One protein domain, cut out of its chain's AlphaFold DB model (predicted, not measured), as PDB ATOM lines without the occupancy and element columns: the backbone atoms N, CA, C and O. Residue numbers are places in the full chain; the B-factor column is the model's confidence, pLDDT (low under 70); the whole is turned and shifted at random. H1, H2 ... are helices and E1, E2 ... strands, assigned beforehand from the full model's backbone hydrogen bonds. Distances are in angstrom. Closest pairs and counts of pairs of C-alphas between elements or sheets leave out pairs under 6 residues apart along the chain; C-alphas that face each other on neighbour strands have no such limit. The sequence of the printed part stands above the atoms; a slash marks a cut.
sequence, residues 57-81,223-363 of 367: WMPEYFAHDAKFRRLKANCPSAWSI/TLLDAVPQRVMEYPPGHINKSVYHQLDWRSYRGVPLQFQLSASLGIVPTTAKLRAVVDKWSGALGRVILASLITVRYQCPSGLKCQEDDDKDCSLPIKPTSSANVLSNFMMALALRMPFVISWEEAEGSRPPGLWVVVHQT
ATOM      1  N   TRP A  57     -23.212   0.077 -31.021       56.22
ATOM      2  CA  TRP A  57     -24.292  -0.925 -30.908       56.22
ATOM      3  C   TRP A  57     -24.938  -1.335 -32.244       56.22
ATOM      4  O   TRP A  57     -25.925  -2.075 -32.272       56.22
ATOM      5  N   MET A  58     -24.365  -0.907 -33.375       65.19
ATOM      6  CA  MET A  58     -24.810  -1.359 -34.697       65.19
ATOM      7  C   MET A  58     -24.525  -2.862 -34.901       65.19
ATOM      8  O   MET A  58     -23.613  -3.400 -34.272       65.19
ATOM      9  N   PRO A  59     -25.261  -3.573 -35.783       65.88
ATOM     10  CA  PRO A  59     -24.993  -4.984 -36.092       65.88
ATOM     11  C   PRO A  59     -23.520  -5.273 -36.424       65.88
ATOM     12  O   PRO A  59     -22.984  -6.304 -36.026       65.88
ATOM     13  N   GLU A  60     -22.861  -4.335 -37.104       75.31
ATOM     14  CA  GLU A  60     -21.437  -4.380 -37.447       75.31
ATOM     15  C   GLU A  60     -20.531  -4.309 -36.213       75.31
ATOM     16  O   GLU A  60     -19.519  -5.001 -36.152       75.31
ATOM     17  N   TYR A  61     -20.914  -3.551 -35.183       74.19
ATOM     18  CA  TYR A  61     -20.149  -3.463 -33.941       74.19
ATOM     19  C   TYR A  61     -20.101  -4.805 -33.209       74.19
ATOM     20  O   TYR A  61     -19.040  -5.227 -32.743       74.19
ATOM     21  N   PHE A  62     -21.224  -5.528 -33.166       79.56
ATOM     22  CA  PHE A  62     -21.254  -6.857 -32.556       79.56
ATOM     23  C   PHE A  62     -20.287  -7.829 -33.239       79.56
ATOM     24  O   PHE A  62     -19.759  -8.712 -32.575       79.56
ATOM     25  N   ALA A  63     -19.965  -7.652 -34.524       83.19
ATOM     26  CA  ALA A  63     -18.978  -8.500 -35.193       83.19
ATOM     27  C   ALA A  63     -17.566  -8.384 -34.581       83.19
ATOM     28  O   ALA A  63     -16.792  -9.342 -34.658       83.19
ATOM     29  N   HIS A  64     -17.240  -7.251 -33.953       86.31
ATOM     30  CA  HIS A  64     -15.961  -7.024 -33.275       86.31
ATOM     31  C   HIS A  64     -15.987  -7.419 -31.793       86.31
ATOM     32  O   HIS A  64     -14.937  -7.743 -31.227       86.31
ATOM     33  N   ASP A  65     -17.172  -7.464 -31.182       88.94
ATOM     34  CA  ASP A  65     -17.361  -7.877 -29.795       88.94
ATOM     35  C   ASP A  65     -16.884  -9.329 -29.577       88.94
ATOM     36  O   ASP A  65     -17.256 -10.269 -30.292       88.94
ATOM     37  N   ALA A  66     -15.995  -9.520 -28.597       91.88
ATOM     38  CA  ALA A  66     -15.387 -10.819 -28.316       91.88
ATOM     39  C   ALA A  66     -16.426 -11.851 -27.850       91.88
ATOM     40  O   ALA A  66     -16.379 -13.007 -28.282       91.88
ATOM     41  N   LYS A  67     -17.400 -11.427 -27.035       91.62
ATOM     42  CA  LYS A  67     -18.477 -12.291 -26.547       91.62
ATOM     43  C   LYS A  67     -19.385 -12.717 -27.695       91.62
ATOM     44  O   LYS A  67     -19.692 -13.900 -27.807       91.62
ATOM     45  N   PHE A  68     -19.756 -11.805 -28.590       93.12
ATOM     46  CA  PHE A  68     -20.553 -12.143 -29.772       93.12
ATOM     47  C   PHE A  68     -19.856 -13.179 -30.663       93.12
ATOM     48  O   PHE A  68     -20.468 -14.186 -31.031       93.12
ATOM     49  N   ARG A  69     -18.566 -12.982 -30.979       93.62
ATOM     50  CA  ARG A  69     -17.787 -13.954 -31.772       93.62
ATOM     51  C   ARG A  69     -17.696 -15.312 -31.076       93.62
ATOM     52  O   ARG A  69     -17.866 -16.336 -31.736       93.62
ATOM     53  N   ARG A  70     -17.491 -15.322 -29.756       93.69
ATOM     54  CA  ARG A  70     -17.463 -16.544 -28.939       93.69
ATOM     55  C   ARG A  70     -18.796 -17.286 -28.990       93.69
ATOM     56  O   ARG A  70     -18.801 -18.485 -29.254       93.69
ATOM     57  N   LEU A  71     -19.912 -16.588 -28.786       93.06
ATOM     58  CA  LEU A  71     -21.250 -17.180 -28.857       93.06
ATOM     59  C   LEU A  71     -21.535 -17.736 -30.256       93.06
ATOM     60  O   LEU A  71     -21.979 -18.871 -30.393       93.06
ATOM     61  N   LYS A  72     -21.203 -16.982 -31.309       94.44
ATOM     62  CA  LYS A  72     -21.366 -17.433 -32.698       94.44
ATOM     63  C   LYS A  72     -20.553 -18.693 -33.018       94.44
ATOM     64  O   LYS A  72     -21.019 -19.523 -33.789       94.44
ATOM     65  N   ALA A  73     -19.343 -18.808 -32.470       95.19
ATOM     66  CA  ALA A  73     -18.442 -19.923 -32.749       95.19
ATOM     67  C   ALA A  73     -18.776 -21.194 -31.953       95.19
ATOM     68  O   ALA A  73     -18.587 -22.290 -32.473       95.19
ATOM     69  N   ASN A  74     -19.245 -21.059 -30.707       95.94
ATOM     70  CA  ASN A  74     -19.391 -22.197 -29.794       95.94
ATOM     71  C   ASN A  74     -20.846 -22.637 -29.567       95.94
ATOM     72  O   ASN A  74     -21.074 -23.785 -29.189       95.94
ATOM     73  N   CYS A  75     -21.841 -21.766 -29.779       95.56
ATOM     74  CA  CYS A  75     -23.231 -22.141 -29.522       95.56
ATOM     75  C   CYS A  75     -23.806 -23.005 -30.655       95.56
ATOM     76  O   CYS A  75     -23.478 -22.784 -31.824       95.56
ATOM     77  N   PRO A  76     -24.713 -23.955 -30.348       95.69
ATOM     78  CA  PRO A  76     -25.335 -24.795 -31.364       95.69
ATOM     79  C   PRO A  76     -26.032 -23.964 -32.448       95.69
ATOM     80  O   PRO A  76     -26.949 -23.192 -32.162       95.69
ATOM     81  N   SER A  77     -25.665 -24.178 -33.713       92.19
ATOM     82  CA  SER A  77     -26.300 -23.505 -34.859       92.19
ATOM     83  C   SER A  77     -27.803 -23.786 -34.946       92.19
ATOM     84  O   SER A  77     -28.568 -22.944 -35.414       92.19
ATOM     85  N   ALA A  78     -28.244 -24.932 -34.416       91.75
ATOM     86  CA  ALA A  78     -29.649 -25.297 -34.281       91.75
ATOM     87  C   ALA A  78     -30.473 -24.262 -33.494       91.75
ATOM     88  O   ALA A  78     -31.663 -24.134 -33.753       91.75
ATOM     89  N   TRP A  79     -29.870 -23.484 -32.586       91.00
ATOM     90  CA  TRP A  79     -30.581 -22.407 -31.882       91.00
ATOM     91  C   TRP A  79     -30.941 -21.241 -32.804       91.00
ATOM     92  O   TRP A  79     -31.893 -20.519 -32.532       91.00
ATOM     93  N   SER A  80     -30.198 -21.051 -33.896       86.44
ATOM     94  CA  SER A  80     -30.480 -20.020 -34.902       86.44
ATOM     95  C   SER A  80     -31.468 -20.488 -35.975       86.44
ATOM     96  O   SER A  80     -31.991 -19.677 -36.744       86.44
ATOM     97  N   ILE A  81     -31.718 -21.799 -36.051       81.31
ATOM     98  CA  ILE A  81     -32.612 -22.413 -37.031       81.31
ATOM     99  C   ILE A  81     -33.996 -22.565 -36.386       81.31
ATOM    100  O   ILE A  81     -34.125 -23.213 -35.349       81.31
ATOM    101  N   THR A 223     -49.702   1.281 -32.626       94.69
ATOM    102  CA  THR A 223     -48.257   1.015 -32.503       94.69
ATOM    103  C   THR A 223     -47.831  -0.308 -33.140       94.69
ATOM    104  O   THR A 223     -46.697  -0.743 -32.985       94.69
ATOM    105  N   LEU A 224     -48.706  -0.961 -33.916       92.62
ATOM    106  CA  LEU A 224     -48.396  -2.242 -34.578       92.62
ATOM    107  C   LEU A 224     -47.235  -2.158 -35.589       92.62
ATOM    108  O   LEU A 224     -46.690  -3.182 -36.017       92.62
ATOM    109  N   LEU A 225     -46.890  -0.943 -36.025       89.94
ATOM    110  CA  LEU A 225     -45.770  -0.692 -36.927       89.94
ATOM    111  C   LEU A 225     -44.445  -0.409 -36.210       89.94
ATOM    112  O   LEU A 225     -43.407  -0.418 -36.878       89.94
ATOM    113  N   ASP A 226     -44.471  -0.234 -34.889       90.00
ATOM    114  CA  ASP A 226     -43.278  -0.032 -34.072       90.00
ATOM    115  C   ASP A 226     -42.398  -1.294 -34.081       90.00
ATOM    116  O   ASP A 226     -42.816  -2.391 -34.472       90.00
ATOM    117  N   ALA A 227     -41.145  -1.151 -33.645       88.62
ATOM    118  CA  ALA A 227     -40.223  -2.279 -33.555       88.62
ATOM    119  C   ALA A 227     -40.710  -3.375 -32.592       88.62
ATOM    120  O   ALA A 227     -40.529  -4.571 -32.839       88.62
ATOM    121  N   VAL A 228     -41.346  -2.936 -31.509       91.06
ATOM    122  CA  VAL A 228     -42.135  -3.752 -30.595       91.06
ATOM    123  C   VAL A 228     -43.428  -2.978 -30.367       91.06
ATOM    124  O   VAL A 228     -43.351  -1.843 -29.888       91.06
ATOM    125  N   PRO A 229     -44.593  -3.544 -30.717       94.12
ATOM    126  CA  PRO A 229     -45.864  -2.910 -30.423       94.12
ATOM    127  C   PRO A 229     -45.992  -2.573 -28.938       94.12
ATOM    128  O   PRO A 229     -45.471  -3.275 -28.067       94.12
ATOM    129  N   GLN A 230     -46.672  -1.475 -28.641       96.12
ATOM    130  CA  GLN A 230     -46.864  -1.039 -27.268       96.12
ATOM    131  C   GLN A 230     -48.064  -1.749 -26.651       96.12
ATOM    132  O   GLN A 230     -49.038  -2.058 -27.339       96.12
ATOM    133  N   ARG A 231     -48.019  -2.002 -25.344       96.56
ATOM    134  CA  ARG A 231     -49.188  -2.461 -24.593       96.56
ATOM    135  C   ARG A 231     -50.233  -1.354 -24.512       96.56
ATOM    136  O   ARG A 231     -49.935  -0.175 -24.716       96.56
ATOM    137  N   VAL A 232     -51.450  -1.728 -24.144       97.62
ATOM    138  CA  VAL A 232     -52.422  -0.748 -23.657       97.62
ATOM    139  C   VAL A 232     -51.944  -0.252 -22.291       97.62
ATOM    140  O   VAL A 232     -51.841  -1.029 -21.341       97.62
ATOM    141  N   MET A 233     -51.564   1.023 -22.201       97.06
ATOM    142  CA  MET A 233     -50.925   1.569 -20.997       97.06
ATOM    143  C   MET A 233     -51.918   1.738 -19.847       97.06
ATOM    144  O   MET A 233     -51.535   1.616 -18.685       97.06
ATOM    145  N   GLU A 234     -53.180   1.965 -20.201       97.06
ATOM    146  CA  GLU A 234     -54.333   2.117 -19.322       97.06
ATOM    147  C   GLU A 234     -54.721   0.799 -18.635       97.06
ATOM    148  O   GLU A 234     -55.280   0.827 -17.542       97.06
ATOM    149  N   TYR A 235     -54.386  -0.351 -19.235       97.31
ATOM    150  CA  TYR A 235     -54.537  -1.650 -18.591       97.31
ATOM    151  C   TYR A 235     -53.353  -1.906 -17.646       97.31
ATOM    152  O   TYR A 235     -52.201  -1.929 -18.104       97.31
ATOM    153  N   PRO A 236     -53.583  -2.129 -16.339       96.00
ATOM    154  CA  PRO A 236     -52.503  -2.432 -15.410       96.00
ATOM    155  C   PRO A 236     -51.747  -3.702 -15.829       96.00
ATOM    156  O   PRO A 236     -52.370  -4.750 -16.039       96.00
ATOM    157  N   PRO A 237     -50.408  -3.649 -15.945       94.62
ATOM    158  CA  PRO A 237     -49.636  -4.792 -16.397       94.62
ATOM    159  C   PRO A 237     -49.652  -5.904 -15.347       94.62
ATOM    160  O   PRO A 237     -49.596  -5.650 -14.146       94.62
ATOM    161  N   GLY A 238     -49.667  -7.152 -15.806       93.50
ATOM    162  CA  GLY A 238     -49.417  -8.292 -14.934       93.50
ATOM    163  C   GLY A 238     -47.944  -8.489 -14.610       93.50
ATOM    164  O   GLY A 238     -47.052  -8.054 -15.346       93.50
ATOM    165  N   HIS A 239     -47.701  -9.216 -13.527       94.88
ATOM    166  CA  HIS A 239     -46.378  -9.705 -13.165       94.88
ATOM    167  C   HIS A 239     -46.070 -11.026 -13.877       94.88
ATOM    168  O   HIS A 239     -46.954 -11.863 -14.088       94.88
ATOM    169  N   ILE A 240     -44.798 -11.217 -14.218       97.12
ATOM    170  CA  ILE A 240     -44.293 -12.484 -14.751       97.12
ATOM    171  C   ILE A 240     -44.167 -13.533 -13.648       97.12
ATOM    172  O   ILE A 240     -43.887 -13.210 -12.490       97.12
ATOM    173  N   ASN A 241     -44.347 -14.793 -14.021       97.62
ATOM    174  CA  ASN A 241     -44.081 -15.917 -13.142       97.62
ATOM    175  C   ASN A 241     -42.579 -16.228 -13.117       97.62
ATOM    176  O   ASN A 241     -42.063 -16.849 -14.033       97.62
ATOM    177  N   LYS A 242     -41.882 -15.826 -12.056       97.81
ATOM    178  CA  LYS A 242     -40.435 -16.054 -11.919       97.81
ATOM    179  C   LYS A 242     -40.049 -17.530 -11.762       97.81
ATOM    180  O   LYS A 242     -38.891 -17.864 -11.984       97.81
ATOM    181  N   SER A 243     -41.010 -18.399 -11.439       98.12
ATOM    182  CA  SER A 243     -40.788 -19.833 -11.242       98.12
ATOM    183  C   SER A 243     -40.667 -20.635 -12.542       98.12
ATOM    184  O   SER A 243     -40.548 -21.856 -12.498       98.12
ATOM    185  N   VAL A 244     -40.684 -19.980 -13.708       97.69
ATOM    186  CA  VAL A 244     -40.487 -20.636 -15.007       97.69
ATOM    187  C   VAL A 244     -39.376 -19.968 -15.813       97.69
ATOM    188  O   VAL A 244     -39.059 -18.791 -15.644       97.69
ATOM    189  N   TYR A 245     -38.799 -20.718 -16.748       98.00
ATOM    190  CA  TYR A 245     -37.902 -20.154 -17.750       98.00
ATOM    191  C   TYR A 245     -38.690 -19.343 -18.782       98.00
ATOM    192  O   TYR A 245     -39.663 -19.817 -19.374       98.00
ATOM    193  N   HIS A 246     -38.227 -18.130 -19.065       97.81
ATOM    194  CA  HIS A 246     -38.820 -17.272 -20.079       97.81
ATOM    195  C   HIS A 246     -37.993 -17.269 -21.349       97.81
ATOM    196  O   HIS A 246     -36.930 -16.656 -21.396       97.81
ATOM    197  N   GLN A 247     -38.499 -17.909 -22.399       96.00
ATOM    198  CA  GLN A 247     -37.900 -17.842 -23.725       96.00
ATOM    199  C   GLN A 247     -38.519 -16.696 -24.533       96.00
ATOM    200  O   GLN A 247     -39.727 -16.646 -24.740       96.00
ATOM    201  N   LEU A 248     -37.676 -15.787 -25.014       94.75
ATOM    202  CA  LEU A 248     -38.036 -14.673 -25.881       94.75
ATOM    203  C   LEU A 248     -37.516 -14.961 -27.292       94.75
ATOM    204  O   LEU A 248     -36.317 -14.874 -27.563       94.75
ATOM    205  N   ASP A 249     -38.424 -15.324 -28.191       89.12
ATOM    206  CA  ASP A 249     -38.089 -15.674 -29.570       89.12
ATOM    207  C   ASP A 249     -37.906 -14.419 -30.437       89.12
ATOM    208  O   ASP A 249     -38.766 -13.540 -30.467       89.12
ATOM    209  N   TRP A 250     -36.801 -14.350 -31.181       86.31
ATOM    210  CA  TRP A 250     -36.487 -13.233 -32.078       86.31
ATOM    211  C   TRP A 250     -37.519 -13.013 -33.188       86.31
ATOM    212  O   TRP A 250     -37.596 -11.920 -33.749       86.31
ATOM    213  N   ARG A 251     -38.324 -14.031 -33.500       83.56
ATOM    214  CA  ARG A 251     -39.392 -13.969 -34.508       83.56
ATOM    215  C   ARG A 251     -40.625 -13.213 -34.023       83.56
ATOM    216  O   ARG A 251     -41.437 -12.809 -34.851       83.56
ATOM    217  N   SER A 252     -40.776 -13.009 -32.716       82.44
ATOM    218  CA  SER A 252     -41.942 -12.331 -32.138       82.44
ATOM    219  C   SER A 252     -41.889 -10.803 -32.257       82.44
ATOM    220  O   SER A 252     -42.825 -10.130 -31.831       82.44
ATOM    221  N   TYR A 253     -40.816 -10.228 -32.810       84.19
ATOM    222  CA  TYR A 253     -40.629  -8.777 -32.914       84.19
ATOM    223  C   TYR A 253     -39.728  -8.383 -34.093       84.19
ATOM    224  O   TYR A 253     -39.101  -9.218 -34.750       84.19
ATOM    225  N   ARG A 254     -39.656  -7.078 -34.398       83.00
ATOM    226  CA  ARG A 254     -38.878  -6.570 -35.538       83.00
ATOM    227  C   ARG A 254     -37.403  -6.440 -35.161       83.00
ATOM    228  O   ARG A 254     -36.972  -5.362 -34.771       83.00
ATOM    229  N   GLY A 255     -36.622  -7.510 -35.309       83.62
ATOM    230  CA  GLY A 255     -35.217  -7.546 -34.868       83.62
ATOM    231  C   GLY A 255     -34.375  -6.326 -35.277       83.62
ATOM    232  O   GLY A 255     -33.803  -5.671 -34.414       83.62
ATOM    233  N   VAL A 256     -34.354  -5.965 -36.569       83.62
ATOM    234  CA  VAL A 256     -33.547  -4.829 -37.068       83.62
ATOM    235  C   VAL A 256     -34.055  -3.469 -36.556       83.62
ATOM    236  O   VAL A 256     -33.261  -2.747 -35.951       83.62
ATOM    237  N   PRO A 257     -35.349  -3.101 -36.708       86.69
ATOM    238  CA  PRO A 257     -35.865  -1.872 -36.103       86.69
ATOM    239  C   PRO A 257     -35.677  -1.806 -34.584       86.69
ATOM    240  O   PRO A 257     -35.385  -0.738 -34.053       86.69
ATOM    241  N   LEU A 258     -35.807  -2.937 -33.884       88.19
ATOM    242  CA  LEU A 258     -35.671  -3.003 -32.428       88.19
ATOM    243  C   LEU A 258     -34.230  -2.762 -32.006       88.19
ATOM    244  O   LEU A 258     -33.980  -1.983 -31.091       88.19
ATOM    245  N   GLN A 259     -33.282  -3.374 -32.709       85.62
ATOM    246  CA  GLN A 259     -31.864  -3.141 -32.489       85.62
ATOM    247  C   GLN A 259     -31.500  -1.671 -32.721       85.62
ATOM    248  O   GLN A 259     -30.793  -1.091 -31.901       85.62
ATOM    249  N   PHE A 260     -32.025  -1.041 -33.778       84.81
ATOM    250  CA  PHE A 260     -31.808   0.386 -34.034       84.81
ATOM    251  C   PHE A 260     -32.411   1.269 -32.931       84.81
ATOM    252  O   PHE A 260     -31.724   2.131 -32.384       84.81
ATOM    253  N   GLN A 261     -33.668   1.017 -32.547       85.94
ATOM    254  CA  GLN A 261     -34.350   1.749 -31.477       85.94
ATOM    255  C   GLN A 261     -33.610   1.623 -30.138       85.94
ATOM    256  O   GLN A 261     -33.452   2.616 -29.419       85.94
ATOM    257  N   LEU A 262     -33.146   0.418 -29.799       85.44
ATOM    258  CA  LEU A 262     -32.377   0.181 -28.583       85.44
ATOM    259  C   LEU A 262     -31.013   0.852 -28.651       85.44
ATOM    260  O   LEU A 262     -30.666   1.548 -27.708       85.44
ATOM    261  N   SER A 263     -30.289   0.744 -29.763       81.75
ATOM    262  CA  SER A 263     -28.990   1.409 -29.947       81.75
ATOM    263  C   SER A 263     -29.101   2.926 -29.780       81.75
ATOM    264  O   SER A 263     -28.320   3.530 -29.048       81.75
ATOM    265  N   ALA A 264     -30.127   3.540 -30.377       81.56
ATOM    266  CA  ALA A 264     -30.399   4.968 -30.222       81.56
ATOM    267  C   ALA A 264     -30.753   5.340 -28.770       81.56
ATOM    268  O   ALA A 264     -30.331   6.381 -28.268       81.56
ATOM    269  N   SER A 265     -31.494   4.476 -28.069       74.62
ATOM    270  CA  SER A 265     -31.868   4.689 -26.662       74.62
ATOM    271  C   SER A 265     -30.703   4.468 -25.692       74.62
ATOM    272  O   SER A 265     -30.654   5.112 -24.642       74.62
ATOM    273  N   LEU A 266     -29.787   3.557 -26.039       69.56
ATOM    274  CA  LEU A 266     -28.641   3.118 -25.239       69.56
ATOM    275  C   LEU A 266     -27.391   3.970 -25.442       69.56
ATOM    276  O   LEU A 266     -26.504   3.966 -24.592       69.56
ATOM    277  N   GLY A 267     -27.319   4.707 -26.547       66.38
ATOM    278  CA  GLY A 267     -26.156   5.512 -26.876       66.38
ATOM    279  C   GLY A 267     -25.837   6.644 -25.896       66.38
ATOM    280  O   GLY A 267     -24.694   7.067 -25.757       66.38
ATOM    281  N   ILE A 268     -26.832   7.107 -25.152       65.81
ATOM    282  CA  ILE A 268     -26.633   8.032 -24.037       65.81
ATOM    283  C   ILE A 268     -26.668   7.168 -22.787       65.81
ATOM    284  O   ILE A 268     -27.756   6.675 -22.512       65.81
ATOM    285  N   VAL A 269     -25.535   6.984 -22.079       65.44
ATOM    286  CA  VAL A 269     -25.372   6.116 -20.883       65.44
ATOM    287  C   VAL A 269     -26.659   6.107 -20.047       65.44
ATOM    288  O   VAL A 269     -26.900   7.025 -19.258       65.44
ATOM    289  N   PRO A 270     -27.557   5.136 -20.273       74.56
ATOM    290  CA  PRO A 270     -28.934   5.309 -19.856       74.56
ATOM    291  C   PRO A 270     -29.063   4.819 -18.429       74.56
ATOM    292  O   PRO A 270     -28.615   3.730 -18.073       74.56
ATOM    293  N   THR A 271     -29.728   5.617 -17.604       86.38
ATOM    294  CA  THR A 271     -30.098   5.187 -16.262       86.38
ATOM    295  C   THR A 271     -31.031   3.977 -16.354       86.38
ATOM    296  O   THR A 271     -31.872   3.891 -17.257       86.38
ATOM    297  N   THR A 272     -30.947   3.054 -15.391       88.62
ATOM    298  CA  THR A 272     -31.876   1.913 -15.301       88.62
ATOM    299  C   THR A 272     -33.334   2.379 -15.332       88.62
ATOM    300  O   THR A 272     -34.164   1.746 -15.977       88.62
ATOM    301  N   ALA A 273     -33.649   3.531 -14.729       91.06
ATOM    302  CA  ALA A 273     -34.982   4.132 -14.774       91.06
ATOM    303  C   ALA A 273     -35.451   4.452 -16.206       91.06
ATOM    304  O   ALA A 273     -36.571   4.098 -16.576       91.06
ATOM    305  N   LYS A 274     -34.592   5.058 -17.039       89.38
ATOM    306  CA  LYS A 274     -34.917   5.364 -18.441       89.38
ATOM    307  C   LYS A 274     -35.145   4.088 -19.251       89.38
ATOM    308  O   LYS A 274     -36.099   4.018 -20.021       89.38
ATOM    309  N   LEU A 275     -34.315   3.063 -19.040       89.38
ATOM    310  CA  LEU A 275     -34.480   1.764 -19.700       89.38
ATOM    311  C   LEU A 275     -35.796   1.095 -19.318       89.38
ATOM    312  O   LEU A 275     -36.545   0.662 -20.192       89.38
ATOM    313  N   ARG A 276     -36.111   1.077 -18.021       93.94
ATOM    314  CA  ARG A 276     -37.382   0.560 -17.511       93.94
ATOM    315  C   ARG A 276     -38.569   1.298 -18.126       93.94
ATOM    316  O   ARG A 276     -39.502   0.639 -18.557       93.94
ATOM    317  N   ALA A 277     -38.518   2.625 -18.249       93.06
ATOM    318  CA  ALA A 277     -39.598   3.409 -18.854       93.06
ATOM    319  C   ALA A 277     -39.811   3.119 -20.354       93.06
ATOM    320  O   ALA A 277     -40.942   3.179 -20.836       93.06
ATOM    321  N   VAL A 278     -38.746   2.806 -21.099       92.38
ATOM    322  CA  VAL A 278     -38.850   2.397 -22.511       92.38
ATOM    323  C   VAL A 278     -39.465   1.003 -22.618       92.38
ATOM    324  O   VAL A 278     -40.447   0.818 -23.336       92.38
ATOM    325  N   VAL A 279     -38.920   0.040 -21.875       95.12
ATOM    326  CA  VAL A 279     -39.361  -1.361 -21.908       95.12
ATOM    327  C   VAL A 279     -40.766  -1.526 -21.321       95.12
ATOM    328  O   VAL A 279     -41.523  -2.383 -21.775       95.12
ATOM    329  N   ASP A 280     -41.167  -0.681 -20.365       96.31
ATOM    330  CA  ASP A 280     -42.502  -0.747 -19.766       96.31
ATOM    331  C   ASP A 280     -43.628  -0.529 -20.788       96.31
ATOM    332  O   ASP A 280     -44.750  -0.990 -20.579       96.31
ATOM    333  N   LYS A 281     -43.336   0.111 -21.920       96.62
ATOM    334  CA  LYS A 281     -44.326   0.323 -22.977       96.62
ATOM    335  C   LYS A 281     -44.522  -0.896 -23.862       96.62
ATOM    336  O   LYS A 281     -45.562  -0.992 -24.494       96.62
ATOM    337  N   TRP A 282     -43.563  -1.813 -23.938       96.44
ATOM    338  CA  TRP A 282     -43.629  -2.960 -24.844       96.44
ATOM    339  C   TRP A 282     -44.719  -3.958 -24.433       96.44
ATOM    340  O   TRP A 282     -44.859  -4.274 -23.243       96.44
ATOM    341  N   SER A 283     -45.468  -4.458 -25.422       95.44
ATOM    342  CA  SER A 283     -46.476  -5.506 -25.238       95.44
ATOM    343  C   SER A 283     -45.861  -6.904 -25.106       95.44
ATOM    344  O   SER A 283     -44.652  -7.111 -25.276       95.44
ATOM    345  N   GLY A 284     -46.709  -7.873 -24.754       94.38
ATOM    346  CA  GLY A 284     -46.330  -9.272 -24.609       94.38
ATOM    347  C   GLY A 284     -45.417  -9.572 -23.423       94.38
ATOM    348  O   GLY A 284     -45.087  -8.717 -22.594       94.38
ATOM    349  N   ALA A 285     -44.967 -10.825 -23.370       94.56
ATOM    350  CA  ALA A 285     -43.981 -11.259 -22.386       94.56
ATOM    351  C   ALA A 285     -42.634 -10.544 -22.557       94.56
ATOM    352  O   ALA A 285     -41.966 -10.303 -21.558       94.56
ATOM    353  N   LEU A 286     -42.255 -10.133 -23.776       95.38
ATOM    354  CA  LEU A 286     -41.000  -9.416 -24.027       95.38
ATOM    355  C   LEU A 286     -40.848  -8.200 -23.105       95.38
ATOM    356  O   LEU A 286     -39.857  -8.094 -22.384       95.38
ATOM    357  N   GLY A 287     -41.843  -7.307 -23.094       95.81
ATOM    358  CA  GLY A 287     -41.806  -6.124 -22.239       95.81
ATOM    359  C   GLY A 287     -41.737  -6.482 -20.758       95.81
ATOM    360  O   GLY A 287     -40.929  -5.921 -20.024       95.81
ATOM    361  N   ARG A 288     -42.546  -7.443 -20.300       97.25
ATOM    362  CA  ARG A 288     -42.632  -7.773 -18.866       97.25
ATOM    363  C   ARG A 288     -41.391  -8.493 -18.345       97.25
ATOM    364  O   ARG A 288     -40.901  -8.154 -17.272       97.25
ATOM    365  N   VAL A 289     -40.866  -9.443 -19.114       97.94
ATOM    366  CA  VAL A 289     -39.682 -10.240 -18.770       97.94
ATOM    367  C   VAL A 289     -38.433  -9.364 -18.765       97.94
ATOM    368  O   VAL A 289     -37.675  -9.367 -17.791       97.94
ATOM    369  N   ILE A 290     -38.238  -8.541 -19.804       97.44
ATOM    370  CA  ILE A 290     -37.117  -7.599 -19.819       97.44
ATOM    371  C   ILE A 290     -37.281  -6.590 -18.677       97.44
ATOM    372  O   ILE A 290     -36.363  -6.433 -17.885       97.44
ATOM    373  N   LEU A 291     -38.456  -5.985 -18.473       97.19
ATOM    374  CA  LEU A 291     -38.655  -5.034 -17.373       97.19
ATOM    375  C   LEU A 291     -38.351  -5.641 -15.992       97.19
ATOM    376  O   LEU A 291     -37.739  -4.979 -15.150       97.19
ATOM    377  N   ALA A 292     -38.764  -6.884 -15.750       97.44
ATOM    378  CA  ALA A 292     -38.511  -7.588 -14.495       97.44
ATOM    379  C   ALA A 292     -37.025  -7.934 -14.288       97.44
ATOM    380  O   ALA A 292     -36.576  -8.032 -13.148       97.44
ATOM    381  N   SER A 293     -36.259  -8.084 -15.372       97.62
ATOM    382  CA  SER A 293     -34.812  -8.340 -15.322       97.62
ATOM    383  C   SER A 293     -33.964  -7.073 -15.187       97.62
ATOM    384  O   SER A 293     -32.797  -7.168 -14.809       97.62
ATOM    385  N   LEU A 294     -34.522  -5.880 -15.429       95.75
ATOM    386  CA  LEU A 294     -33.842  -4.591 -15.242       95.75
ATOM    387  C   LEU A 294     -33.879  -4.135 -13.773       95.75
ATOM    388  O   LEU A 294     -34.623  -3.218 -13.409       95.75
ATOM    389  N   ILE A 295     -33.077  -4.780 -12.932       93.19
ATOM    390  CA  ILE A 295     -32.971  -4.506 -11.492       93.19
ATOM    391  C   ILE A 295     -31.945  -3.395 -11.223       93.19
ATOM    392  O   ILE A 295     -31.040  -3.173 -12.029       93.19
ATOM    393  N   THR A 296     -32.096  -2.675 -10.112       87.56
ATOM    394  CA  THR A 296     -31.196  -1.573  -9.713       87.56
ATOM    395  C   THR A 296     -30.012  -2.030  -8.864       87.56
ATOM    396  O   THR A 296     -29.042  -1.290  -8.724       87.56
ATOM    397  N   VAL A 297     -30.092  -3.233  -8.296       86.12
ATOM    398  CA  VAL A 297     -29.052  -3.826  -7.447       86.12
ATOM    399  C   VAL A 297     -28.056  -4.656  -8.263       86.12
ATOM    400  O   VAL A 297     -28.192  -4.813  -9.478       86.12
ATOM    401  N   ARG A 298     -27.029  -5.188  -7.590       90.38
ATOM    402  CA  ARG A 298     -26.029  -6.060  -8.216       90.38
ATOM    403  C   ARG A 298     -26.631  -7.429  -8.533       90.38
ATOM    404  O   ARG A 298     -27.272  -8.041  -7.686       90.38
ATOM    405  N   TYR A 299     -26.368  -7.896  -9.747       94.44
ATOM    406  CA  TYR A 299     -26.678  -9.251 -10.185       94.44
ATOM    407  C   TYR A 299     -25.655 -10.224  -9.603       94.44
ATOM    408  O   TYR A 299     -24.448  -9.949  -9.608       94.44
ATOM    409  N   GLN A 300     -26.131 -11.376  -9.152       95.56
ATOM    410  CA  GLN A 300     -25.308 -12.429  -8.575       95.56
ATOM    411  C   GLN A 300     -25.529 -13.759  -9.283       95.56
ATOM    412  O   GLN A 300     -26.543 -13.957  -9.950       95.56
ATOM    413  N   CYS A 301     -24.544 -14.647  -9.176       96.44
ATOM    414  CA  CYS A 301     -24.735 -16.022  -9.609       96.44
ATOM    415  C   CYS A 301     -25.402 -16.782  -8.456       96.44
ATOM    416  O   CYS A 301     -24.858 -16.713  -7.353       96.44
ATOM    417  N   PRO A 302     -26.544 -17.460  -8.667       95.62
ATOM    418  CA  PRO A 302     -27.162 -18.276  -7.626       95.62
ATOM    419  C   PRO A 302     -26.186 -19.319  -7.075       95.62
ATOM    420  O   PRO A 302     -25.408 -19.898  -7.834       95.62
ATOM    421  N   SER A 303     -26.251 -19.593  -5.773       93.56
ATOM    422  CA  SER A 303     -25.302 -20.464  -5.056       93.56
ATOM    423  C   SER A 303     -25.252 -21.909  -5.576       93.56
ATOM    424  O   SER A 303     -24.228 -22.574  -5.441       93.56
ATOM    425  N   GLY A 304     -26.325 -22.386  -6.211       92.88
ATOM    426  CA  GLY A 304     -26.408 -23.714  -6.828       92.88
ATOM    427  C   GLY A 304     -26.020 -23.781  -8.310       92.88
ATOM    428  O   GLY A 304     -26.092 -24.857  -8.900       92.88
ATOM    429  N   LEU A 305     -25.643 -22.661  -8.939       94.44
ATOM    430  CA  LEU A 305     -25.340 -22.602 -10.371       94.44
ATOM    431  C   LEU A 305     -23.903 -22.141 -10.622       94.44
ATOM    432  O   LEU A 305     -23.398 -21.224  -9.984       94.44
ATOM    433  N   LYS A 306     -23.257 -22.735 -11.631       96.12
ATOM    434  CA  LYS A 306     -22.020 -22.195 -12.205       96.12
ATOM    435  C   LYS A 306     -22.389 -21.243 -13.340       96.12
ATOM    436  O   LYS A 306     -22.865 -21.700 -14.372       96.12
ATOM    437  N   CYS A 307     -22.184 -19.942 -13.161       96.62
ATOM    438  CA  CYS A 307     -22.401 -18.960 -14.227       96.62
ATOM    439  C   CYS A 307     -21.211 -18.883 -15.182       96.62
ATOM    440  O   CYS A 307     -20.089 -19.211 -14.811       96.62
ATOM    441  N   GLN A 308     -21.478 -18.410 -16.398       94.88
ATOM    442  CA  GLN A 308     -20.479 -18.215 -17.438       94.88
ATOM    443  C   GLN A 308     -19.459 -17.139 -17.029       94.88
ATOM    444  O   GLN A 308     -19.837 -16.004 -16.717       94.88
ATOM    445  N   GLU A 309     -18.180 -17.488 -17.103       91.75
ATOM    446  CA  GLU A 309     -17.032 -16.584 -17.011       91.75
ATOM    447  C   GLU A 309     -16.588 -16.114 -18.411       91.75
ATOM    448  O   GLU A 309     -17.054 -16.611 -19.441       91.75
ATOM    449  N   ASP A 310     -15.706 -15.114 -18.491       82.62
ATOM    450  CA  ASP A 310     -15.352 -14.490 -19.775       82.62
ATOM    451  C   ASP A 310     -14.668 -15.455 -20.764       82.62
ATOM    452  O   ASP A 310     -14.847 -15.314 -21.978       82.62
ATOM    453  N   ASP A 311     -13.982 -16.487 -20.273       82.31
ATOM    454  CA  ASP A 311     -13.285 -17.477 -21.105       82.31
ATOM    455  C   ASP A 311     -14.113 -18.743 -21.395       82.31
ATOM    456  O   ASP A 311     -13.715 -19.587 -22.207       82.31
ATOM    457  N   ASP A 312     -15.301 -18.873 -20.795       88.44
ATOM    458  CA  ASP A 312     -16.133 -20.068 -20.940       88.44
ATOM    459  C   ASP A 312     -16.736 -20.183 -22.351       88.44
ATOM    460  O   ASP A 312     -17.455 -19.303 -22.850       88.44
ATOM    461  N   LYS A 313     -16.499 -21.341 -22.977       91.62
ATOM    462  CA  LYS A 313     -17.049 -21.718 -24.292       91.62
ATOM    463  C   LYS A 313     -18.406 -22.417 -24.207       91.62
ATOM    464  O   LYS A 313     -19.068 -22.574 -25.228       91.62
ATOM    465  N   ASP A 314     -18.815 -22.837 -23.014       93.50
ATOM    466  CA  ASP A 314     -20.066 -23.555 -22.815       93.50
ATOM    467  C   ASP A 314     -21.265 -22.596 -22.857       93.50
ATOM    468  O   ASP A 314     -21.501 -21.808 -21.942       93.50
ATOM    469  N   CYS A 315     -22.042 -22.670 -23.939       93.50
ATOM    470  CA  CYS A 315     -23.261 -21.881 -24.105       93.50
ATOM    471  C   CYS A 315     -24.438 -22.373 -23.248       93.50
ATOM    472  O   CYS A 315     -25.506 -21.758 -23.265       93.50
ATOM    473  N   SER A 316     -24.291 -23.500 -22.546       94.56
ATOM    474  CA  SER A 316     -25.310 -24.016 -21.637       94.56
ATOM    475  C   SER A 316     -25.303 -23.335 -20.268       94.56
ATOM    476  O   SER A 316     -26.319 -23.402 -19.577       94.56
ATOM    477  N   LEU A 317     -24.214 -22.643 -19.913       96.50
ATOM    478  CA  LEU A 317     -24.085 -21.928 -18.645       96.50
ATOM    479  C   LEU A 317     -24.884 -20.610 -18.650       96.50
ATOM    480  O   LEU A 317     -24.939 -19.918 -19.674       96.50
ATOM    481  N   PRO A 318     -25.488 -20.221 -17.513       97.19
ATOM    482  CA  PRO A 318     -26.186 -18.955 -17.382       97.19
ATOM    483  C   PRO A 318     -25.207 -17.786 -17.384       97.19
ATOM    484  O   PRO A 318     -24.195 -17.785 -16.686       97.19
ATOM    485  N   ILE A 319     -25.556 -16.723 -18.091       97.06
ATOM    486  CA  ILE A 319     -24.858 -15.445 -18.025       97.06
ATOM    487  C   ILE A 319     -25.375 -14.673 -16.815       97.06
ATOM    488  O   ILE A 319     -26.566 -14.370 -16.729       97.06
ATOM    489  N   LYS A 320     -24.459 -14.281 -15.928       96.38
ATOM    490  CA  LYS A 320     -24.709 -13.283 -14.885       96.38
ATOM    491  C   LYS A 320     -24.446 -11.886 -15.460       96.38
ATOM    492  O   LYS A 320     -23.289 -11.576 -15.756       96.38
ATOM    493  N   PRO A 321     -25.462 -11.025 -15.625       95.31
ATOM    494  CA  PRO A 321     -25.240  -9.664 -16.096       95.31
ATOM    495  C   PRO A 321     -24.391  -8.866 -15.104       95.31
ATOM    496  O   PRO A 321     -24.444  -9.108 -13.907       95.31
ATOM    497  N   THR A 322     -23.640  -7.868 -15.561       93.56
ATOM    498  CA  THR A 322     -22.948  -6.931 -14.647       93.56
ATOM    499  C   THR A 322     -23.804  -5.715 -14.287       93.56
ATOM    500  O   THR A 322     -23.548  -5.038 -13.296       93.56
ATOM    501  N   SER A 323     -24.826  -5.423 -15.095       92.69
ATOM    502  CA  SER A 323     -25.729  -4.276 -14.954       92.69
ATOM    503  C   SER A 323     -27.019  -4.486 -15.756       92.69
ATOM    504  O   SER A 323     -27.088  -5.367 -16.618       92.69
ATOM    505  N   SER A 324     -28.027  -3.629 -15.549       92.94
ATOM    506  CA  SER A 324     -29.261  -3.652 -16.352       92.94
ATOM    507  C   SER A 324     -28.988  -3.347 -17.832       92.94
ATOM    508  O   SER A 324     -29.638  -3.905 -18.714       92.94
ATOM    509  N   ALA A 325     -27.987  -2.511 -18.128       90.94
ATOM    510  CA  ALA A 325     -27.532  -2.283 -19.498       90.94
ATOM    511  C   ALA A 325     -26.945  -3.565 -20.112       90.94
ATOM    512  O   ALA A 325     -27.188  -3.856 -21.282       90.94
ATOM    513  N   ASN A 326     -26.242  -4.378 -19.317       92.00
ATOM    514  CA  ASN A 326     -25.723  -5.661 -19.780       92.00
ATOM    515  C   ASN A 326     -26.842  -6.675 -20.081       92.00
ATOM    516  O   ASN A 326     -26.710  -7.435 -21.034       92.00
ATOM    517  N   VAL A 327     -27.976  -6.653 -19.368       95.06
ATOM    518  CA  VAL A 327     -29.159  -7.460 -19.747       95.06
ATOM    519  C   VAL A 327     -29.609  -7.132 -21.174       95.06
ATOM    520  O   VAL A 327     -29.741  -8.035 -21.999       95.06
ATOM    521  N   LEU A 328     -29.772  -5.843 -21.495       93.50
ATOM    522  CA  LEU A 328     -30.162  -5.410 -22.842       93.50
ATOM    523  C   LEU A 328     -29.079  -5.685 -23.888       93.50
ATOM    524  O   LEU A 328     -29.404  -6.064 -25.009       93.50
ATOM    525  N   SER A 329     -27.804  -5.548 -23.525       91.44
ATOM    526  CA  SER A 329     -26.680  -5.941 -24.378       91.44
ATOM    527  C   SER A 329     -26.771  -7.409 -24.786       91.44
ATOM    528  O   SER A 329     -26.683  -7.723 -25.970       91.44
ATOM    529  N   ASN A 330     -26.981  -8.312 -23.821       94.31
ATOM    530  CA  ASN A 330     -27.125  -9.743 -24.094       94.31
ATOM    531  C   ASN A 330     -28.377 -10.033 -24.933       94.31
ATOM    532  O   ASN A 330     -28.312 -10.831 -25.864       94.31
ATOM    533  N   PHE A 331     -29.489  -9.341 -24.660       95.50
ATOM    534  CA  PHE A 331     -30.690  -9.435 -25.486       95.50
ATOM    535  C   PHE A 331     -30.400  -9.042 -26.942       95.50
ATOM    536  O   PHE A 331     -30.681  -9.822 -27.848       95.50
ATOM    537  N   MET A 332     -29.761  -7.892 -27.183       92.56
ATOM    538  CA  MET A 332     -29.389  -7.446 -28.533       92.56
ATOM    539  C   MET A 332     -28.402  -8.392 -29.226       92.56
ATOM    540  O   MET A 332     -28.538  -8.622 -30.427       92.56
ATOM    541  N   MET A 333     -27.450  -8.981 -28.492       92.31
ATOM    542  CA  MET A 333     -26.573 -10.026 -29.032       92.31
ATOM    543  C   MET A 333     -27.385 -11.240 -29.497       92.31
ATOM    544  O   MET A 333     -27.171 -11.716 -30.612       92.31
ATOM    545  N   ALA A 334     -28.350 -11.706 -28.695       94.12
ATOM    546  CA  ALA A 334     -29.246 -12.791 -29.096       94.12
ATOM    547  C   ALA A 334     -30.057 -12.426 -30.352       94.12
ATOM    548  O   ALA A 334     -30.184 -13.256 -31.253       94.12
ATOM    549  N   LEU A 335     -30.519 -11.171 -30.471       91.88
ATOM    550  CA  LEU A 335     -31.218 -10.692 -31.671       91.88
ATOM    551  C   LEU A 335     -30.333 -10.742 -32.912       91.88
ATOM    552  O   LEU A 335     -30.752 -11.257 -33.950       91.88
ATOM    553  N   ALA A 336     -29.112 -10.224 -32.802       91.19
ATOM    554  CA  ALA A 336     -28.151 -10.189 -33.896       91.19
ATOM    555  C   ALA A 336     -27.726 -11.606 -34.323       91.19
ATOM    556  O   ALA A 336     -27.548 -11.865 -35.514       91.19
ATOM    557  N   LEU A 337     -27.637 -12.542 -33.372       92.12
ATOM    558  CA  LEU A 337     -27.381 -13.963 -33.629       92.12
ATOM    559  C   LEU A 337     -28.627 -14.743 -34.074       92.12
ATOM    560  O   LEU A 337     -28.496 -15.904 -34.456       92.12
ATOM    561  N   ARG A 338     -29.821 -14.134 -34.040       92.25
ATOM    562  CA  ARG A 338     -31.112 -14.804 -34.276       92.25
ATOM    563  C   ARG A 338     -31.291 -16.048 -33.405       92.25
ATOM    564  O   ARG A 338     -31.783 -17.075 -33.865       92.25
ATOM    565  N   MET A 339     -30.885 -15.960 -32.146       94.00
ATOM    566  CA  MET A 339     -31.063 -17.017 -31.152       94.00
ATOM    567  C   MET A 339     -32.182 -16.626 -30.178       94.00
ATOM    568  O   MET A 339     -32.359 -15.436 -29.909       94.00
ATOM    569  N   PRO A 340     -32.942 -17.588 -29.625       94.25
ATOM    570  CA  PRO A 340     -33.830 -17.308 -28.508       94.25
ATOM    571  C   PRO A 340     -33.048 -16.742 -27.323       94.25
ATOM    572  O   PRO A 340     -31.940 -17.195 -27.021       94.25
ATOM    573  N   PHE A 341     -33.640 -15.766 -26.641       97.06
ATOM    574  CA  PHE A 341     -33.091 -15.204 -25.416       97.06
ATOM    575  C   PHE A 341     -33.857 -15.761 -24.221       97.06
ATOM    576  O   PHE A 341     -35.068 -15.580 -24.128       97.06
ATOM    577  N   VAL A 342     -33.172 -16.474 -23.335       98.00
ATOM    578  CA  VAL A 342     -33.777 -17.148 -22.184       98.00
ATOM    579  C   VAL A 342     -33.446 -16.364 -20.925       98.00
ATOM    580  O   VAL A 342     -32.277 -16.122 -20.644       98.00
ATOM    581  N   ILE A 343     -34.459 -15.989 -20.150       98.38
ATOM    582  CA  ILE A 343     -34.288 -15.378 -18.831       98.38
ATOM    583  C   ILE A 343     -34.878 -16.303 -17.772       98.38
ATOM    584  O   ILE A 343     -35.984 -16.815 -17.942       98.38
ATOM    585  N   SER A 344     -34.156 -16.492 -16.675       98.06
ATOM    586  CA  SER A 344     -34.670 -17.159 -15.480       98.06
ATOM    587  C   SER A 344     -34.351 -16.361 -14.221       98.06
ATOM    588  O   SER A 344     -33.449 -15.519 -14.208       98.06
ATOM    589  N   TRP A 345     -35.089 -16.661 -13.161       97.50
ATOM    590  CA  TRP A 345     -34.772 -16.251 -11.799       97.50
ATOM    591  C   TRP A 345     -34.263 -17.459 -11.007       97.50
ATOM    592  O   TRP A 345     -34.133 -18.551 -11.565       97.50
ATOM    593  N   GLU A 346     -33.909 -17.252  -9.743       95.38
ATOM    594  CA  GLU A 346     -33.446 -18.326  -8.857       95.38
ATOM    595  C   GLU A 346     -34.528 -19.385  -8.629       95.38
ATOM    596  O   GLU A 346     -34.220 -20.569  -8.561       95.38
ATOM    597  N   GLU A 347     -35.795 -18.974  -8.591       95.88
ATOM    598  CA  GLU A 347     -36.926 -19.859  -8.315       95.88
ATOM    599  C   GLU A 347     -37.396 -20.644  -9.553       95.88
ATOM    600  O   GLU A 347     -38.418 -21.323  -9.494       95.88
ATOM    601  N   ALA A 348     -36.716 -20.507 -10.698       97.12
ATOM    602  CA  ALA A 348     -37.143 -21.117 -11.952       97.12
ATOM    603  C   ALA A 348     -36.925 -22.635 -11.961       97.12
ATOM    604  O   ALA A 348     -35.793 -23.118 -11.891       97.12
ATOM    605  N   GLU A 349     -38.010 -23.384 -12.143       96.38
ATOM    606  CA  GLU A 349     -38.003 -24.847 -12.140       96.38
ATOM    607  C   GLU A 349     -38.226 -25.440 -13.542       96.38
ATOM    608  O   GLU A 349     -38.716 -24.790 -14.471       96.38
ATOM    609  N   GLY A 350     -37.867 -26.718 -13.694       94.94
ATOM    610  CA  GLY A 350     -38.077 -27.495 -14.915       94.94
ATOM    611  C   GLY A 350     -36.932 -27.426 -15.929       94.94
ATOM    612  O   GLY A 350     -35.819 -26.982 -15.646       94.94
ATOM    613  N   SER A 351     -37.202 -27.931 -17.133       95.38
ATOM    614  CA  SER A 351     -36.200 -28.034 -18.196       95.38
ATOM    615  C   SER A 351     -35.930 -26.679 -18.846       95.38
ATOM    616  O   SER A 351     -36.829 -26.059 -19.416       95.38
ATOM    617  N   ARG A 352     -34.663 -26.255 -18.833       95.25
ATOM    618  CA  ARG A 352     -34.215 -25.030 -19.503       95.25
ATOM    619  C   ARG A 352     -34.429 -25.118 -21.028       95.25
ATOM    620  O   ARG A 352     -33.906 -26.045 -21.653       95.25
ATOM    621  N   PRO A 353     -35.107 -24.139 -21.655       94.88
ATOM    622  CA  PRO A 353     -35.231 -24.078 -23.106       94.88
ATOM    623  C   PRO A 353     -33.901 -23.718 -23.803       94.88
ATOM    624  O   PRO A 353     -33.027 -23.090 -23.201       94.88
ATOM    625  N   PRO A 354     -33.728 -24.079 -25.090       94.38
ATOM    626  CA  PRO A 354     -32.536 -23.724 -25.855       94.38
ATOM    627  C   PRO A 354     -32.463 -22.215 -26.129       94.38
ATOM    628  O   PRO A 354     -33.447 -21.599 -26.536       94.38
ATOM    629  N   GLY A 355     -31.277 -21.628 -25.971       95.50
ATOM    630  CA  GLY A 355     -31.029 -20.217 -26.257       95.50
ATOM    631  C   GLY A 355     -29.938 -19.606 -25.382       95.50
ATOM    632  O   GLY A 355     -29.361 -20.271 -24.517       95.50
ATOM    633  N   LEU A 356     -29.671 -18.318 -25.613       96.69
ATOM    634  CA  LEU A 356     -28.746 -17.531 -24.801       96.69
ATOM    635  C   LEU A 356     -29.379 -17.275 -23.432       96.69
ATOM    636  O   LEU A 356     -30.363 -16.541 -23.346       96.69
ATOM    637  N   TRP A 357     -28.829 -17.878 -22.381       97.81
ATOM    638  CA  TRP A 357     -29.431 -17.866 -21.053       97.81
ATOM    639  C   TRP A 357     -28.833 -16.782 -20.157       97.81
ATOM    640  O   TRP A 357     -27.626 -16.737 -19.952       97.81
ATOM    641  N   VAL A 358     -29.688 -15.927 -19.604       97.94
ATOM    642  CA  VAL A 358     -29.375 -14.957 -18.555       97.94
ATOM    643  C   VAL A 358     -30.116 -15.336 -17.276       97.94
ATOM    644  O   VAL A 358     -31.325 -15.566 -17.302       97.94
ATOM    645  N   VAL A 359     -29.402 -15.350 -16.152       97.81
ATOM    646  CA  VAL A 359     -29.996 -15.544 -14.824       97.81
ATOM    647  C   VAL A 359     -30.075 -14.213 -14.078       97.81
ATOM    648  O   VAL A 359     -29.133 -13.416 -14.085       97.81
ATOM    649  N   VAL A 360     -31.218 -13.953 -13.448       97.31
ATOM    650  CA  VAL A 360     -31.483 -12.746 -12.662       97.31
ATOM    651  C   VAL A 360     -31.628 -13.141 -11.200       97.31
ATOM    652  O   VAL A 360     -32.682 -13.601 -10.774       97.31
ATOM    653  N   HIS A 361     -30.573 -12.919 -10.426       96.25
ATOM    654  CA  HIS A 361     -30.568 -13.146  -8.985       96.25
ATOM    655  C   HIS A 361     -29.968 -11.933  -8.271       96.25
ATOM    656  O   HIS A 361     -29.003 -11.325  -8.749       96.25
ATOM    657  N   GLN A 362     -30.605 -11.537  -7.173       91.81
ATOM    658  CA  GLN A 362     -30.229 -10.395  -6.348       91.81
ATOM    659  C   GLN A 362     -29.674 -10.929  -5.037       91.81
ATOM    660  O   GLN A 362     -30.267 -11.832  -4.462       91.81
ATOM    661  N   THR A 363     -28.612 -10.324  -4.511       80.44
ATOM    662  CA  THR A 363     -28.380 -10.452  -3.070       80.44
ATOM    663  C   THR A 363     -29.477  -9.721  -2.337       80.44
ATOM    664  O   THR A 363     -29.669  -8.526  -2.588       80.44
TER     665      THR A 363
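AT A GLANCE: This is residues 57 to 81 and 223 to 363 of the 367 residues of an uncharacterized protein of Ophiocordyceps camponoti-rufipedis (UniProt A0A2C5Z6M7). A small three-stranded sheet has two helices, H5 and H6, packed over one face, and no named helix covers its other face. Farther out from the sheet, H3 packs on H6 and H4 on H5, while H1 and H2 form a corner near the last residues of H6. Two long loops, residues 223 to 245 and 294 to 323, hold the two farthest C-alphas. The 166 printed residues, 72 of them in named elements, run H1 H2 E1 H3 H4 H5 H6 E2 E3; the sheet order is E1 E2 E3, mixed, and the class is mostly helix. The whole is compact, with a radius of gyration of the C-alphas of 15.1 A and spans of 43 by 36 by 31 A.

HOW THE PARTS SIT: Look first at E2, residues 341 to 345, the inner strand. E1, residues 246 to 248, is its antiparallel neighbour, with N 246 and O 343 2.8 A apart, within hydrogen-bond range. E3, residues 356 to 360, is its parallel neighbour, with N 342 and O 356 at 2.8 A. H6, residues 324 to 337, runs along E3 at 9 degrees on the local plane, at a height over the sheet of 9.3 A. H5, residues 284 to 293, lies on the same face at a height of 9.0 A, over E1 and E2, only just slantwise at 59 degrees to E1 on the local plane. H5 and H6 are a helical hairpin; H6 touches H5 with residues 324 to 328 alone, closest at the C-alphas of Ser 293 and Val 327, 7.2 A. H4, residues 272 to 279, touches H5 at a shallow tilt of 7 degrees, opposite ways, a hairpin closest at the C-alphas of Val 279 and Gly 287, 5.4 A. H3, residues 255 to 266, touches H6 at a shallow tilt of 26 degrees, opposite ways; the C-alphas of Gly 255 and Leu 335 are closest, 6.0 A. H1, residues 59 to 64, only just touches H6, with 3 pairs of C-alphas within 8 A, closest at Pro 59 and Ala 336, 6.5 A. H2, residues 66 to 74, and H1 touch only at the corner, and only just, with 3 such pairs, closest at Phe 62 and Phe 68, 6.0 A. Every O i to N i+4 pair is within hydrogen-bond range in H2, H3, H4 and H6; H5 has 5 of 6, and H1 0 of 2 but 3 of 3 O i to N i+3 pairs.

IN THESE COORDINATES: Find C-alpha 59 at (-24.993, -4.984, -36.092), where H1 begins. H6 runs 20.2 A from C-alpha 324 at (-29.261, -3.652, -16.352); H3 spans 15.8 A, H5 14.8 A and H2 12.2 A. E2 measures 13.8 A, and E3 runs 13.3 A to C-alpha 360 at (-31.483, -12.746, -12.662).

THE WHOLE: The C-alphas of Glu 234 and Asp 311 are the two farthest apart, 45.5 A. Residues 82 to 222 are not printed; C-alphas 81 and 223 are 28.5 A apart across this cut. The link from H5 to H6, 30 residues, is long. The mean pLDDT of the printed part is 91.2; residues 57 to 59 and 266 to 269 are under 70.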